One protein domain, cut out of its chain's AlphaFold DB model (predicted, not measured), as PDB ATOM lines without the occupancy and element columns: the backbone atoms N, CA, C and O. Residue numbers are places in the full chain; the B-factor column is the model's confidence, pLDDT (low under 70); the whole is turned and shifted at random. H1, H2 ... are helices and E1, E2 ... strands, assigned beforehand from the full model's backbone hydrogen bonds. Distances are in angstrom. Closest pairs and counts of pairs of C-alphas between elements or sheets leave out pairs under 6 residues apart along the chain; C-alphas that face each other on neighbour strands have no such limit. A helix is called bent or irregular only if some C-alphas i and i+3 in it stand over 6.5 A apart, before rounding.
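AT A GLANCE: This is residues 88 to 194 of the 194 residues of the protein "N-acetyltransferase domain-containing protein" of Thaumarchaeota archaeon (UniProt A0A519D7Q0). What shape do these atoms make? A twisted sheet, made of the long hairpin of E2 and E3 with the short E1 beside E3, has H1 over one face and H2 over the other. H2 and the long, kinked H3 meet at a corner as a V, and the short H4 packs on E2 and on the first part of H3. What is it made of, and how large is it? The printed part has 107 residues, with four named helices and three named strands in the order E1, H1, E2, E3, H2, H3, H4; the sheet runs E1, E3, E2, antiparallel throughout, and the class is mixed, helices and strands. It is compact, with a radius of gyration of the C-alphas of 13.7 A, and rounded, spanning 34 by 27 by 25 A.

IN THESE COORDINATES: Which elements come first? E1, residues 88 to 91, begins at C-alpha 88 (242.633, 280.953, 262.085), and H1 holds residues 96 to 104. E2, residues 108 to 116, is 22.9 A long and bends by 52 degrees at residue 111; E3, residues 119 to 127, is 26.0 A long. Which follow? H2, residues 130 to 143, is 20.4 A long. H3, residues 145 to 166, is 22.8 A long and irregular, with a kink of 93 degrees near residue 158 and C-alphas 157 and 160 8.6 A apart. H4, residues 179 to 184, ends at C-alpha 184 (256.725, 260.021, 267.610).

HOW THE PARTS SIT: How is the sheet paired? N 89 and O 124 of E1 and E3 are within hydrogen-bond range at 3.1 A, as are N 113 and O 121 of E2 and E3 at 2.8 A. E1, H1 and E2 form a split strand-helix-strand unit, two strands running the same way with E3 between them, and its crossover is right-handed. Which helices are on it? H1, at a height over the sheet of 9.9 A, and H2, at 8.0 A, lie on opposite faces; the closest C-alphas of H2 and E2, those of Asn 143 and Phe 111, are 4.6 A apart. H4 only grazes the sheet, with residues 179 to 184. How do the helices meet? H2 and H3 touch only at the corner, with Phe 142 and Thr 148 closest at 4.9 A between C-alphas, at a steep tilt of 62 degrees. H3, with residues 145 to 153 alone, touches H4 in a helical hairpin, where the C-alphas of Ile 152 and Ile 179 are closest at 6.2 A. Every O i to N i+4 pair is within hydrogen-bond range in H1 and H4, against 7 of 10 in H2 and 16 of 18 in H3.

THE WHOLE: How far does it reach? The two C-alphas farthest apart, those of Asn 129 and Arg 180, are 36.7 A apart. Is anything cut, long or uncertain? The printed part has no cut, and the link from H3 to H4, residues 167 to 178, is long. The mean pLDDT of the printed part is 89.0, and residues 191 to 194 are under 70.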
ATOM      1  N   ILE A  88     242.198 282.323 261.794       94.88
ATOM      2  CA  ILE A  88     242.633 280.953 262.085       94.88
ATOM      3  C   ILE A  88     241.415 280.053 262.247       94.88
ATOM      4  O   ILE A  88     240.369 280.461 262.748       94.88
ATOM      5  N   ALA A  89     241.553 278.803 261.827       92.75
ATOM      6  CA  ALA A  89     240.591 277.757 262.133       92.75
ATOM      7  C   ALA A  89     241.316 276.453 262.455       92.75
ATOM      8  O   ALA A  89     242.506 276.310 262.181       92.75
ATOM      9  N   SER A  90     240.584 275.482 262.991       91.19
ATOM     10  CA  SER A  90     241.048 274.102 263.055       91.19
ATOM     11  C   SER A  90     240.064 273.174 262.352       91.19
ATOM     12  O   SER A  90     238.872 273.476 262.248       91.19
ATOM     13  N   ARG A  91     240.563 272.056 261.825       91.31
ATOM     14  CA  ARG A  91     239.722 270.990 261.269       91.31
ATOM     15  C   ARG A  91     240.266 269.623 261.628       91.31
ATOM     16  O   ARG A  91     241.470 269.460 261.808       91.31
ATOM     17  N   ASP A  92     239.380 268.637 261.665       91.81
ATOM     18  CA  ASP A  92     239.792 267.244 261.541       91.81
ATOM     19  C   ASP A  92     240.237 266.981 260.094       91.81
ATOM     20  O   ASP A  92     239.413 267.159 259.187       91.81
ATOM     21  N   PRO A  93     241.494 266.580 259.835       91.88
ATOM     22  CA  PRO A  93     241.922 266.239 258.480       91.88
ATOM     23  C   PRO A  93     241.192 265.010 257.921       91.88
ATOM     24  O   PRO A  93     241.120 264.855 256.706       91.88
ATOM     25  N   ASN A  94     240.604 264.166 258.775       91.50
ATOM     26  CA  ASN A  94     239.858 262.979 258.357       91.50
ATOM     27  C   ASN A  94     238.388 263.282 258.016       91.50
ATOM     28  O   ASN A  94     237.639 262.369 257.678       91.50
ATOM     29  N   ASN A  95     237.952 264.548 258.092       90.75
ATOM     30  CA  ASN A  95     236.621 264.973 257.659       90.75
ATOM     31  C   ASN A  95     236.689 265.573 256.237       90.75
ATOM     32  O   ASN A  95     236.925 266.779 256.094       90.75
ATOM     33  N   PRO A  96     236.455 264.784 255.168       90.62
ATOM     34  CA  PRO A  96     236.652 265.237 253.788       90.62
ATOM     35  C   PRO A  96     235.717 266.387 253.395       90.62
ATOM     36  O   PRO A  96     236.088 267.254 252.605       90.62
ATOM     37  N   THR A  97     234.510 266.436 253.962       88.38
ATOM     38  CA  THR A  97     233.570 267.540 253.730       88.38
ATOM     39  C   THR A  97     234.126 268.845 254.283       88.38
ATOM     40  O   THR A  97     234.139 269.854 253.578       88.38
ATOM     41  N   LEU A  98     234.647 268.824 255.511       87.00
ATOM     42  CA  LEU A  98     235.238 270.002 256.137       87.00
ATOM     43  C   LEU A  98     236.555 270.417 255.461       87.00
ATOM     44  O   LEU A  98     236.837 271.611 255.354       87.00
ATOM     45  N   VAL A  99     237.340 269.454 254.967       91.69
ATOM     46  CA  VAL A  99     238.535 269.724 254.152       91.69
ATOM     47  C   VAL A  99     238.154 270.508 252.896       91.69
ATOM     48  O   VAL A  99     238.621 271.634 252.730       91.69
ATOM     49  N   ARG A 100     237.218 269.989 252.088       90.88
ATOM     50  CA  ARG A 100     236.755 270.650 250.852       90.88
ATOM     51  C   ARG A 100     236.203 272.051 251.096       90.88
ATOM     52  O   ARG A 100     236.516 272.968 250.342       90.88
ATOM     53  N   VAL A 101     235.400 272.232 252.149       91.19
ATOM     54  CA  VAL A 101     234.838 273.546 252.498       91.19
ATOM     55  C   VAL A 101     235.947 274.550 252.808       91.19
ATOM     56  O   VAL A 101     235.924 275.663 252.292       91.19
ATOM     57  N   HIS A 102     236.928 274.177 253.626       92.06
ATOM     58  CA  HIS A 102     238.022 275.080 253.972       92.06
ATOM     59  C   HIS A 102     238.956 275.376 252.799       92.06
ATOM     60  O   HIS A 102     239.363 276.526 252.638       92.06
ATOM     61  N   ASP A 103     239.237 274.380 251.959       91.19
ATOM     62  CA  ASP A 103     240.085 274.559 250.782       91.19
ATOM     63  C   ASP A 103     239.424 275.499 249.766       91.19
ATOM     64  O   ASP A 103     240.079 276.381 249.212       91.19
ATOM     65  N   PHE A 104     238.106 275.381 249.580       92.12
ATOM     66  CA  PHE A 104     237.319 276.302 248.758       92.12
ATOM     67  C   PHE A 104     237.311 277.740 249.300       92.12
ATOM     68  O   PHE A 104     237.206 278.696 248.537       92.12
ATOM     69  N   LEU A 105     237.441 277.907 250.617       92.62
ATOM     70  CA  LEU A 105     237.552 279.213 251.273       92.62
ATOM     71  C   LEU A 105     238.998 279.723 251.359       92.62
ATOM     72  O   LEU A 105     239.246 280.723 252.032       92.62
ATOM     73  N   ASN A 106     239.947 279.052 250.699       92.38
ATOM     74  CA  ASN A 106     241.375 279.368 250.714       92.38
ATOM     75  C   ASN A 106     242.013 279.352 252.117       92.38
ATOM     76  O   ASN A 106     243.056 279.966 252.337       92.38
ATOM     77  N   LEU A 107     241.418 278.633 253.076       91.50
ATOM     78  CA  LEU A 107     242.043 278.389 254.372       91.50
ATOM     79  C   LEU A 107     243.008 277.221 254.261       91.50
ATOM     80  O   LEU A 107     242.600 276.062 254.243       91.50
ATOM     81  N   MET A 108     244.295 277.539 254.223       89.81
ATOM     82  CA  MET A 108     245.333 276.544 253.999       89.81
ATOM     83  C   MET A 108     245.931 276.066 255.321       89.81
ATOM     84  O   MET A 108     246.173 276.884 256.216       89.81
ATOM     85  N   PRO A 109     246.226 274.763 255.457       94.25
ATOM     86  CA  PRO A 109     246.910 274.262 256.634       94.25
ATOM     87  C   PRO A 109     248.324 274.850 256.754       94.25
ATOM     88  O   PRO A 109     249.071 274.992 255.775       94.25
ATOM     89  N   ILE A 110     248.692 275.222 257.979       95.19
ATOM     90  CA  ILE A 110     250.022 275.747 258.317       95.19
ATOM     91  C   ILE A 110     250.856 274.748 259.119       95.19
ATOM     92  O   ILE A 110     252.061 274.682 258.903       95.19
ATOM     93  N   PHE A 111     250.227 273.964 259.992       95.31
ATOM     94  CA  PHE A 111     250.828 272.851 260.726       95.31
ATOM     95  C   PHE A 111     249.725 271.907 261.227       95.31
ATOM     96  O   PHE A 111     248.549 272.280 261.260       95.31
ATOM     97  N   GLN A 112     250.106 270.686 261.602       94.69
ATOM     98  CA  GLN A 112     249.209 269.688 262.179       94.69
ATOM     99  C   GLN A 112     249.584 269.447 263.636       94.69
ATOM    100  O   GLN A 112     250.760 269.419 263.990       94.69
ATOM    101  N   VAL A 113     248.573 269.242 264.470       92.06
ATOM    102  CA  VAL A 113     248.727 268.883 265.873       92.06
ATOM    103  C   VAL A 113     248.125 267.502 266.087       92.06
ATOM    104  O   VAL A 113     246.931 267.294 265.865       92.06
ATOM    105  N   GLN A 114     248.959 266.563 266.532       93.31
ATOM    106  CA  GLN A 114     248.544 265.219 266.919       93.31
ATOM    107  C   GLN A 114     249.293 264.810 268.189       93.31
ATOM    108  O   GLN A 114     250.439 264.385 268.124       93.31
ATOM    109  N   TYR A 115     248.660 264.953 269.352       90.75
ATOM    110  CA  TYR A 115     249.277 264.631 270.649       90.75
ATOM    111  C   TYR A 115     248.553 263.522 271.425       90.75
ATOM    112  O   TYR A 115     248.940 263.214 272.548       90.75
ATOM    113  N   ARG A 116     247.517 262.915 270.834       91.94
ATOM    114  CA  ARG A 116     246.855 261.694 271.314       91.94
ATOM    115  C   ARG A 116     246.383 260.845 270.144       91.94
ATOM    116  O   ARG A 116     246.252 261.322 269.013       91.94
ATOM    117  N   GLU A 117     246.090 259.586 270.441       87.25
ATOM    118  CA  GLU A 117     245.393 258.706 269.513       87.25
ATOM    119  C   GLU A 117     244.024 259.300 269.148       87.25
ATOM    120  O   GLU A 117     243.347 259.875 269.998       87.25
ATOM    121  N   LYS A 118     243.639 259.212 267.868       86.50
ATOM    122  CA  LYS A 118     242.366 259.728 267.319       86.50
ATOM    123  C   LYS A 118     242.120 261.237 267.492       86.50
ATOM    124  O   LYS A 118     241.084 261.730 267.064       86.50
ATOM    125  N   PHE A 119     243.080 261.996 268.023       89.88
ATOM    126  CA  PHE A 119     243.016 263.453 268.097       89.88
ATOM    127  C   PHE A 119     244.027 264.072 267.133       89.88
ATOM    128  O   PHE A 119     245.195 264.269 267.468       89.88
ATOM    129  N   THR A 120     243.565 264.364 265.916       92.06
ATOM    130  CA  THR A 120     244.353 265.078 264.905       92.06
ATOM    131  C   THR A 120     243.624 266.352 264.503       92.06
ATOM    132  O   THR A 120     242.425 266.336 264.202       92.06
ATOM    133  N   ARG A 121     244.346 267.471 264.506       92.56
ATOM    134  CA  ARG A 121     243.825 268.767 264.075       92.56
ATOM    135  C   ARG A 121     244.811 269.448 263.142       92.56
ATOM    136  O   ARG A 121     245.957 269.686 263.514       92.56
ATOM    137  N   ASP A 122     244.348 269.805 261.953       94.44
ATOM    138  CA  ASP A 122     245.049 270.780 261.125       94.44
ATOM    139  C   ASP A 122     244.736 272.171 261.663       94.44
ATOM    140  O   ASP A 122     243.563 272.507 261.855       94.44
ATOM    141  N   VAL A 123     245.765 272.994 261.849       94.12
ATOM    142  CA  VAL A 123     245.591 274.431 262.060       94.12
ATOM    143  C   VAL A 123     245.653 275.112 260.703       94.12
ATOM    144  O   VAL A 123     246.634 274.994 259.966       94.12
ATOM    145  N   LEU A 124     244.574 275.807 260.367       95.06
ATOM    146  CA  LEU A 124     244.365 276.483 259.097       95.06
ATOM    147  C   LEU A 124     244.539 277.984 259.260       95.06
ATOM    148  O   LEU A 124     244.186 278.550 260.294       95.06
ATOM    149  N   PHE A 125     245.018 278.631 258.206       95.56
ATOM    150  CA  PHE A 125     245.291 280.058 258.210       95.56
ATOM    151  C   PHE A 125     244.852 280.696 256.897       95.56
ATOM    152  O   PHE A 125     245.092 280.148 255.820       95.56
ATOM    153  N   LEU A 126     244.259 281.881 256.994       96.12
ATOM    154  CA  LEU A 126     244.015 282.766 255.861       96.12
ATOM    155  C   LEU A 126     244.502 284.166 256.230       96.12
ATOM    156  O   LEU A 126     244.006 284.769 257.180       96.12
ATOM    157  N   SER A 127     245.490 284.668 255.495       95.88
ATOM    158  CA  SER A 127     245.992 286.034 255.621       95.88
ATOM    159  C   SER A 127     245.195 286.984 254.732       95.88
ATOM    160  O   SER A 127     244.790 286.639 253.624       95.88
ATOM    161  N   PHE A 128     244.989 288.207 255.216       96.31
ATOM    162  CA  PHE A 128     244.344 289.278 254.450       96.31
ATOM    163  C   PHE A 128     245.327 290.364 254.011       96.31
ATOM    164  O   PHE A 128     245.029 291.137 253.107       96.31
ATOM    165  N   ASN A 129     246.497 290.447 254.648       95.94
ATOM    166  CA  ASN A 129     247.506 291.461 254.363       95.94
ATOM    167  C   ASN A 129     248.925 290.981 254.734       95.94
ATOM    168  O   ASN A 129     249.119 289.879 255.255       95.94
ATOM    169  N   LYS A 130     249.931 291.842 254.507       96.31
ATOM    170  CA  LYS A 130     251.345 291.558 254.816       96.31
ATOM    171  C   LYS A 130     251.587 291.215 256.291       96.31
ATOM    172  O   LYS A 130     252.381 290.320 256.567       96.31
ATOM    173  N   LYS A 131     250.900 291.875 257.235       95.50
ATOM    174  CA  LYS A 131     251.025 291.575 258.676       95.50
ATOM    175  C   LYS A 131     250.548 290.151 258.972       95.50
ATOM    176  O   LYS A 131     251.230 289.411 259.677       95.50
ATOM    177  N   GLY A 132     249.430 289.746 258.370       95.88
ATOM    178  CA  GLY A 132     248.935 288.373 258.432       95.88
ATOM    179  C   GLY A 132     249.935 287.359 257.881       95.88
ATOM    180  O   GLY A 132     250.147 286.327 258.509       95.88
ATOM    181  N   GLU A 133     250.611 287.659 256.768       95.25
ATOM    182  CA  GLU A 133     251.639 286.756 256.227       95.25
ATOM    183  C   GLU A 133     252.893 286.638 257.080       95.25
ATOM    184  O   GLU A 133     253.454 285.546 257.187       95.25
ATOM    185  N   VAL A 134     253.325 287.726 257.715       95.62
ATOM    186  CA  VAL A 134     254.415 287.662 258.694       95.62
ATOM    187  C   VAL A 134     254.023 286.733 259.842       95.62
ATOM    188  O   VAL A 134     254.781 285.823 260.183       95.62
ATOM    189  N   PHE A 135     252.805 286.882 260.372       95.00
ATOM    190  CA  PHE A 135     252.314 286.018 261.442       95.00
ATOM    191  C   PHE A 135     252.168 284.556 260.991       95.00
ATOM    192  O   PHE A 135     252.563 283.639 261.708       95.00
ATOM    193  N   ARG A 136     251.705 284.315 259.758       95.06
ATOM    194  CA  ARG A 136     251.641 282.972 259.168       95.06
ATOM    195  C   ARG A 136     253.015 282.305 259.109       95.06
ATOM    196  O   ARG A 136     253.131 281.114 259.394       95.06
ATOM    197  N   LYS A 137     254.051 283.045 258.700       93.75
ATOM    198  CA  LYS A 137     255.433 282.541 258.658       93.75
ATOM    199  C   LYS A 137     255.938 282.208 260.060       93.75
ATOM    200  O   LYS A 137     256.500 281.130 260.234       93.75
ATOM    201  N   LEU A 138     255.665 283.054 261.054       94.25
ATOM    202  CA  LEU A 138     256.002 282.765 262.450       94.25
ATOM    203  C   LEU A 138     255.358 281.452 262.919       94.25
ATOM    204  O   LEU A 138     256.056 280.562 263.393       94.25
ATOM    205  N   LEU A 139     254.049 281.279 262.709       93.81
ATOM    206  CA  LEU A 139     253.349 280.054 263.115       93.81
ATOM    207  C   LEU A 139     253.794 278.808 262.338       93.81
ATOM    208  O   LEU A 139     253.667 277.693 262.841       93.81
ATOM    209  N   SER A 140     254.347 278.968 261.132       93.00
ATOM    210  CA  SER A 140     254.875 277.838 260.357       93.00
ATOM    211  C   SER A 140     256.068 277.145 261.028       93.00
ATOM    212  O   SER A 140     256.345 275.990 260.707       93.00
ATOM    213  N   PHE A 141     256.706 277.786 262.016       94.69
ATOM    214  CA  PHE A 141     257.686 277.147 262.899       94.69
ATOM    215  C   PHE A 141     257.133 275.877 263.564       94.69
ATOM    216  O   PHE A 141     257.853 274.883 263.696       94.69
ATOM    217  N   PHE A 142     255.843 275.859 263.916       95.56
ATOM    218  CA  PHE A 142     255.198 274.694 264.525       95.56
ATOM    219  C   PHE A 142     255.068 273.500 263.570       95.56
ATOM    220  O   PHE A 142     254.894 272.378 264.033       95.56
ATOM    221  N   ASN A 143     255.282 273.685 262.261       95.75
ATOM    222  CA  ASN A 143     255.394 272.606 261.272       95.75
ATOM    223  C   ASN A 143     256.794 271.950 261.245       95.75
ATOM    224  O   ASN A 143     257.268 271.473 260.210       95.75
ATOM    225  N   THR A 144     257.491 271.953 262.379       95.06
ATOM    226  CA  THR A 144     258.776 271.281 262.595       95.06
ATOM    227  C   THR A 144     258.677 270.415 263.847       95.06
ATOM    228  O   THR A 144     257.869 270.710 264.727       95.06
ATOM    229  N   LYS A 145     259.515 269.375 263.969       93.50
ATOM    230  CA  LYS A 145     259.549 268.538 265.185       93.50
ATOM    231  C   LYS A 145     259.783 269.386 266.438       93.50
ATOM    232  O   LYS A 145     259.041 269.253 267.401       93.50
ATOM    233  N   ILE A 146     260.767 270.289 266.397       94.62
ATOM    234  CA  ILE A 146     261.109 271.178 267.519       94.62
ATOM    235  C   ILE A 146     259.933 272.099 267.851       94.62
ATOM    236  O   ILE A 146     259.504 272.152 269.001       94.62
ATOM    237  N   GLY A 147     259.369 272.780 266.850       95.12
ATOM    238  CA  GLY A 147     258.239 273.678 267.059       95.12
ATOM    239  C   GLY A 147     257.007 272.953 267.598       95.12
ATOM    240  O   GLY A 147     256.389 273.434 268.540       95.12
ATOM    241  N   THR A 148     256.683 271.770 267.070       94.38
ATOM    242  CA  THR A 148     255.602 270.939 267.616       94.38
ATOM    243  C   THR A 148     255.877 270.575 269.073       94.38
ATOM    244  O   THR A 148     254.998 270.773 269.903       94.38
ATOM    245  N   THR A 149     257.083 270.121 269.428       94.12
ATOM    246  CA  THR A 149     257.434 269.825 270.829       94.12
ATOM    247  C   THR A 149     257.202 271.029 271.738       94.12
ATOM    248  O   THR A 149     256.540 270.900 272.767       94.12
ATOM    249  N   VAL A 150     257.690 272.206 271.331       94.88
ATOM    250  CA  VAL A 150     257.491 273.468 272.055       94.88
ATOM    251  C   VAL A 150     255.998 273.762 272.221       94.88
ATOM    252  O   VAL A 150     255.545 274.012 273.336       94.88
ATOM    253  N   LEU A 151     255.213 273.658 271.146       93.94
ATOM    254  CA  LEU A 151     253.768 273.874 271.177       93.94
ATOM    255  C   LEU A 151     253.063 272.921 272.149       93.94
ATOM    256  O   LEU A 151     252.240 273.368 272.938       93.94
ATOM    257  N   ILE A 152     253.382 271.624 272.130       93.44
ATOM    258  CA  ILE A 152     252.744 270.641 273.016       93.44
ATOM    259  C   ILE A 152     253.083 270.907 274.485       93.44
ATOM    260  O   ILE A 152     252.204 270.800 275.340       93.44
ATOM    261  N   ILE A 153     254.325 271.295 274.785       93.56
ATOM    262  CA  ILE A 153     254.724 271.711 276.136       93.56
ATOM    263  C   ILE A 153     253.924 272.947 276.565       93.56
ATOM    264  O   ILE A 153     253.358 272.952 277.658       93.56
ATOM    265  N   PHE A 154     253.802 273.955 275.695       91.56
ATOM    266  CA  PHE A 154     252.985 275.139 275.969       91.56
ATOM    267  C   PHE A 154     251.516 274.791 276.210       91.56
ATOM    268  O   PHE A 154     250.937 275.288 277.173       91.56
ATOM    269  N   ILE A 155     250.921 273.916 275.394       90.56
ATOM    270  CA  ILE A 155     249.545 273.443 275.600       90.56
ATOM    271  C   ILE A 155     249.430 272.747 276.958       90.56
ATOM    272  O   ILE A 155     248.464 272.983 277.669       90.56
ATOM    273  N   LYS A 156     250.408 271.921 277.343       91.06
ATOM    274  CA  LYS A 156     250.384 271.183 278.613       91.06
ATOM    275  C   LYS A 156     250.476 272.103 279.835       91.06
ATOM    276  O   LYS A 156     249.754 271.890 280.800       91.06
ATOM    277  N   ILE A 157     251.338 273.120 279.795       90.88
ATOM    278  CA  ILE A 157     251.560 274.040 280.927       90.88
ATOM    279  C   ILE A 157     250.463 275.108 280.997       90.88
ATOM    280  O   ILE A 157     249.948 275.413 282.069       90.88
ATOM    281  N   LEU A 158     250.089 275.682 279.851       89.19
ATOM    282  CA  LEU A 158     249.208 276.847 279.762       89.19
ATOM    283  C   LEU A 158     247.807 276.501 279.255       89.19
ATOM    284  O   LEU A 158     247.108 277.394 278.778       89.19
ATOM    285  N   LYS A 159     247.377 275.236 279.357       84.38
ATOM    286  CA  LYS A 159     246.130 274.718 278.767       84.38
ATOM    287  C   LYS A 159     244.947 275.673 278.949       84.38
ATOM    288  O   LYS A 159     244.381 276.155 277.972       84.38
ATOM    289  N   LYS A 160     244.625 276.018 280.200       82.88
ATOM    290  CA  LYS A 160     243.488 276.896 280.526       82.88
ATOM    291  C   LYS A 160     243.612 278.283 279.894       82.88
ATOM    292  O   LYS A 160     242.640 278.787 279.343       82.88
ATOM    293  N   ILE A 161     244.799 278.884 279.945       81.38
ATOM    294  CA  ILE A 161     245.044 280.226 279.402       81.38
ATOM    295  C   ILE A 161     244.943 280.196 277.872       81.38
ATOM    296  O   ILE A 161     244.247 281.020 277.283       81.38
ATOM    297  N   LEU A 162     245.586 279.226 277.222       80.88
ATOM    298  CA  LEU A 162     245.592 279.094 275.767       80.88
ATOM    299  C   LEU A 162     244.177 278.884 275.217       80.88
ATOM    300  O   LEU A 162     243.754 279.610 274.319       80.88
ATOM    301  N   PHE A 163     243.429 277.928 275.767       81.31
ATOM    302  CA  PHE A 163     242.105 277.611 275.240       81.31
ATOM    303  C   PHE A 163     241.081 278.706 275.547       81.31
ATOM    304  O   PHE A 163     240.433 279.175 274.613       81.31
ATOM    305  N   ASN A 164     241.022 279.221 276.780       79.44
ATOM    306  CA  ASN A 164     240.017 280.224 277.141       79.44
ATOM    307  C   ASN A 164     240.317 281.601 276.540       79.44
ATOM    308  O   ASN A 164     239.439 282.231 275.956       79.44
ATOM    309  N   PHE A 165     241.552 282.089 276.689       73.06
ATOM    310  CA  PHE A 165     241.885 283.477 276.362       73.06
ATOM    311  C   PHE A 165     242.319 283.661 274.905       73.06
ATOM    312  O   PHE A 165     241.948 284.644 274.260       73.06
ATOM    313  N   LEU A 166     243.115 282.729 274.369       77.75
ATOM    314  CA  LEU A 166     243.657 282.873 273.015       77.75
ATOM    315  C   LEU A 166     242.716 282.296 271.957       77.75
ATOM    316  O   LEU A 166     242.560 282.918 270.903       77.75
ATOM    317  N   LEU A 167     242.086 281.150 272.244       79.12
ATOM    318  CA  LEU A 167     241.304 280.389 271.265       79.12
ATOM    319  C   LEU A 167     239.788 280.396 271.493       79.12
ATOM    320  O   LEU A 167     239.057 279.953 270.611       79.12
ATOM    321  N   THR A 168     239.311 280.906 272.632       81.12
ATOM    322  CA  THR A 168     237.893 280.941 273.047       81.12
ATOM    323  C   THR A 168     237.199 279.581 273.204       81.12
ATOM    324  O   THR A 168     235.977 279.539 273.269       81.12
ATOM    325  N   TYR A 169     237.938 278.475 273.293       80.62
ATOM    326  CA  TYR A 169     237.374 277.134 273.505       80.62
ATOM    327  C   TYR A 169     237.407 276.714 274.975       80.62
ATOM    328  O   TYR A 169     238.282 277.159 275.719       80.62
ATOM    329  N   SER A 170     236.523 275.785 275.363       80.06
ATOM    330  CA  SER A 170     236.666 275.109 276.652       80.06
ATOM    331  C   SER A 170     237.911 274.209 276.635       80.06
ATOM    332  O   SER A 170     238.090 273.440 275.687       80.06
ATOM    333  N   PRO A 171     238.778 274.236 277.665       79.62
ATOM    334  CA  PRO A 171     239.966 273.389 277.709       79.62
ATOM    335  C   PRO A 171     239.606 271.902 277.831       79.62
ATOM    336  O   PRO A 171     240.420 271.049 277.478       79.62
ATOM    337  N   ASP A 172     238.401 271.598 278.319       82.56
ATOM    338  CA  ASP A 172     237.914 270.240 278.569       82.56
ATOM    339  C   ASP A 172     237.547 269.502 277.271       82.56
ATOM    340  O   ASP A 172     237.565 268.275 277.227       82.56
ATOM    341  N   GLU A 173     237.306 270.237 276.179       78.94
ATOM    342  CA  GLU A 173     237.109 269.669 274.835       78.94
ATOM    343  C   GLU A 173     238.392 269.027 274.273       78.94
ATOM    344  O   GLU A 173     238.353 268.288 273.283       78.94
ATOM    345  N   PHE A 174     239.548 269.317 274.880       84.62
ATOM    346  CA  PHE A 174     240.858 268.927 274.381       84.62
ATOM    347  C   PHE A 174     241.513 267.908 275.316       84.62
ATOM    348  O   PHE A 174     241.648 268.165 276.517       84.62
ATOM    349  N   PRO A 175     241.999 266.766 274.793       89.56
ATOM    350  CA  PRO A 175     242.614 265.762 275.645       89.56
ATOM    351  C   PRO A 175     243.927 266.272 276.250       89.56
ATOM    352  O   PRO A 175     244.556 267.200 275.736       89.56
ATOM    353  N   GLU A 176     244.357 265.662 277.354       89.62
ATOM    354  CA  GLU A 176     245.646 265.987 277.971       89.62
ATOM    355  C   GLU A 176     246.810 265.670 277.021       89.62
ATOM    356  O   GLU A 176     246.858 264.549 276.500       89.62
ATOM    357  N   PRO A 177     247.767 266.587 276.790       91.94
ATOM    358  CA  PRO A 177     248.820 266.354 275.810       91.94
ATOM    359  C   PRO A 177     249.845 265.290 276.224       91.94
ATOM    360  O   PRO A 177     250.404 265.333 277.324       91.94
ATOM    361  N   ASP A 178     250.165 264.378 275.301       93.94
ATOM    362  CA  ASP A 178     251.291 263.448 275.419       93.94
ATOM    363  C   ASP A 178     252.432 263.873 274.486       93.94
ATOM    364  O   ASP A 178     252.366 263.740 273.262       93.94
ATOM    365  N   ILE A 179     253.497 264.400 275.092       92.38
ATOM    366  CA  ILE A 179     254.672 264.914 274.381       92.38
ATOM    367  C   ILE A 179     255.389 263.791 273.622       92.38
ATOM    368  O   ILE A 179     255.783 263.988 272.472       92.38
ATOM    369  N   ARG A 180     255.543 262.606 274.230       93.12
ATOM    370  CA  ARG A 180     256.237 261.478 273.587       93.12
ATOM    371  C   ARG A 180     255.440 261.002 272.381       93.12
ATOM    372  O   ARG A 180     256.014 260.799 271.310       93.12
ATOM    373  N   PHE A 181     254.122 260.886 272.541       94.94
ATOM    374  CA  PHE A 181     253.226 260.542 271.444       94.94
ATOM    375  C   PHE A 181     253.316 261.566 270.308       94.94
ATOM    376  O   PHE A 181     253.461 261.171 269.151       94.94
ATOM    377  N   ALA A 182     253.277 262.863 270.627       93.81
ATOM    378  CA  ALA A 182     253.315 263.924 269.628       93.81
ATOM    379  C   ALA A 182     254.605 263.936 268.806       93.81
ATOM    380  O   ALA A 182     254.563 264.075 267.586       93.81
ATOM    381  N   ILE A 183     255.756 263.738 269.455       92.62
ATOM    382  CA  ILE A 183     257.053 263.683 268.769       92.62
ATOM    383  C   ILE A 183     257.130 262.453 267.862       92.62
ATOM    384  O   ILE A 183     257.551 262.567 266.709       92.62
ATOM    385  N   LYS A 184     256.705 261.284 268.364       93.88
ATOM    386  CA  LYS A 184     256.725 260.021 267.610       93.88
ATOM    387  C   LYS A 184     255.829 260.079 266.372       93.88
ATOM    388  O   LYS A 184     256.196 259.544 265.332       93.88
ATOM    389  N   ASN A 185     254.679 260.741 266.484       93.69
ATOM    390  CA  ASN A 185     253.673 260.827 265.427       93.69
ATOM    391  C   ASN A 185     253.716 262.152 264.653       93.69
ATOM    392  O   ASN A 185     252.791 262.442 263.898       93.69
ATOM    393  N   PHE A 186     254.770 262.957 264.813       94.00
ATOM    394  CA  PHE A 186     254.888 264.222 264.098       94.00
ATOM    395  C   PHE A 186     254.829 263.996 262.583       94.00
ATOM    396  O   PHE A 186     255.663 263.293 262.003       94.00
ATOM    397  N   LYS A 187     253.877 264.669 261.935       91.12
ATOM    398  CA  LYS A 187     253.736 264.709 260.482       91.12
ATOM    399  C   LYS A 187     253.925 266.133 260.000       91.12
ATOM    400  O   LYS A 187     253.148 267.028 260.325       91.12
ATOM    401  N   LYS A 188     254.957 266.333 259.182       92.56
ATOM    402  CA  LYS A 188     255.169 267.605 258.498       92.56
ATOM    403  C   LYS A 188     254.107 267.770 257.418       92.56
ATOM    404  O   LYS A 188     253.977 266.916 256.543       92.56
ATOM    405  N   ILE A 189     253.398 268.893 257.437       89.69
ATOM    406  CA  ILE A 189     252.531 269.264 256.323       89.69
ATOM    407  C   ILE A 189     253.423 269.724 255.171       89.69
ATOM    408  O   ILE A 189     254.088 270.760 255.262       89.69
ATOM    409  N   ASN A 190     253.438 268.950 254.088       78.81
ATOM    410  CA  ASN A 190     254.113 269.321 252.852       78.81
ATOM    411  C   ASN A 190     253.147 270.116 251.977       78.81
ATOM    412  O   ASN A 190     252.169 269.584 251.461       78.81
ATOM    413  N   ARG A 191     253.454 271.396 251.779       63.62
ATOM    414  CA  ARG A 191     252.777 272.239 250.793       63.62
ATOM    415  C   ARG A 191     253.299 271.906 249.397       63.62
ATOM    416  O   ARG A 191     254.032 272.695 248.814       63.62
ATOM    417  N   LYS A 192     252.997 270.716 248.877       40.06
ATOM    418  CA  LYS A 192     253.141 270.491 247.436       40.06
ATOM    419  C   LYS A 192     251.888 271.048 246.758       40.06
ATOM    420  O   LYS A 192     250.821 270.468 246.889       40.06
ATOM    421  N   HIS A 193     252.085 272.176 246.076       32.38
ATOM    422  CA  HIS A 193     251.214 272.813 245.080       32.38
ATOM    423  C   HIS A 193     249.879 273.415 245.550       32.38
ATOM    424  O   HIS A 193     248.905 272.721 245.824       32.38
ATOM    425  N   ARG A 194     249.813 274.749 245.510       34.56
ATOM    426  CA  ARG A 194     249.158 275.433 244.388       34.56
ATOM    427  C   ARG A 194     250.124 276.469 243.841       34.56
ATOM    428  O   ARG A 194     250.723 277.168 244.689       34.56
TER     429      ARG A 194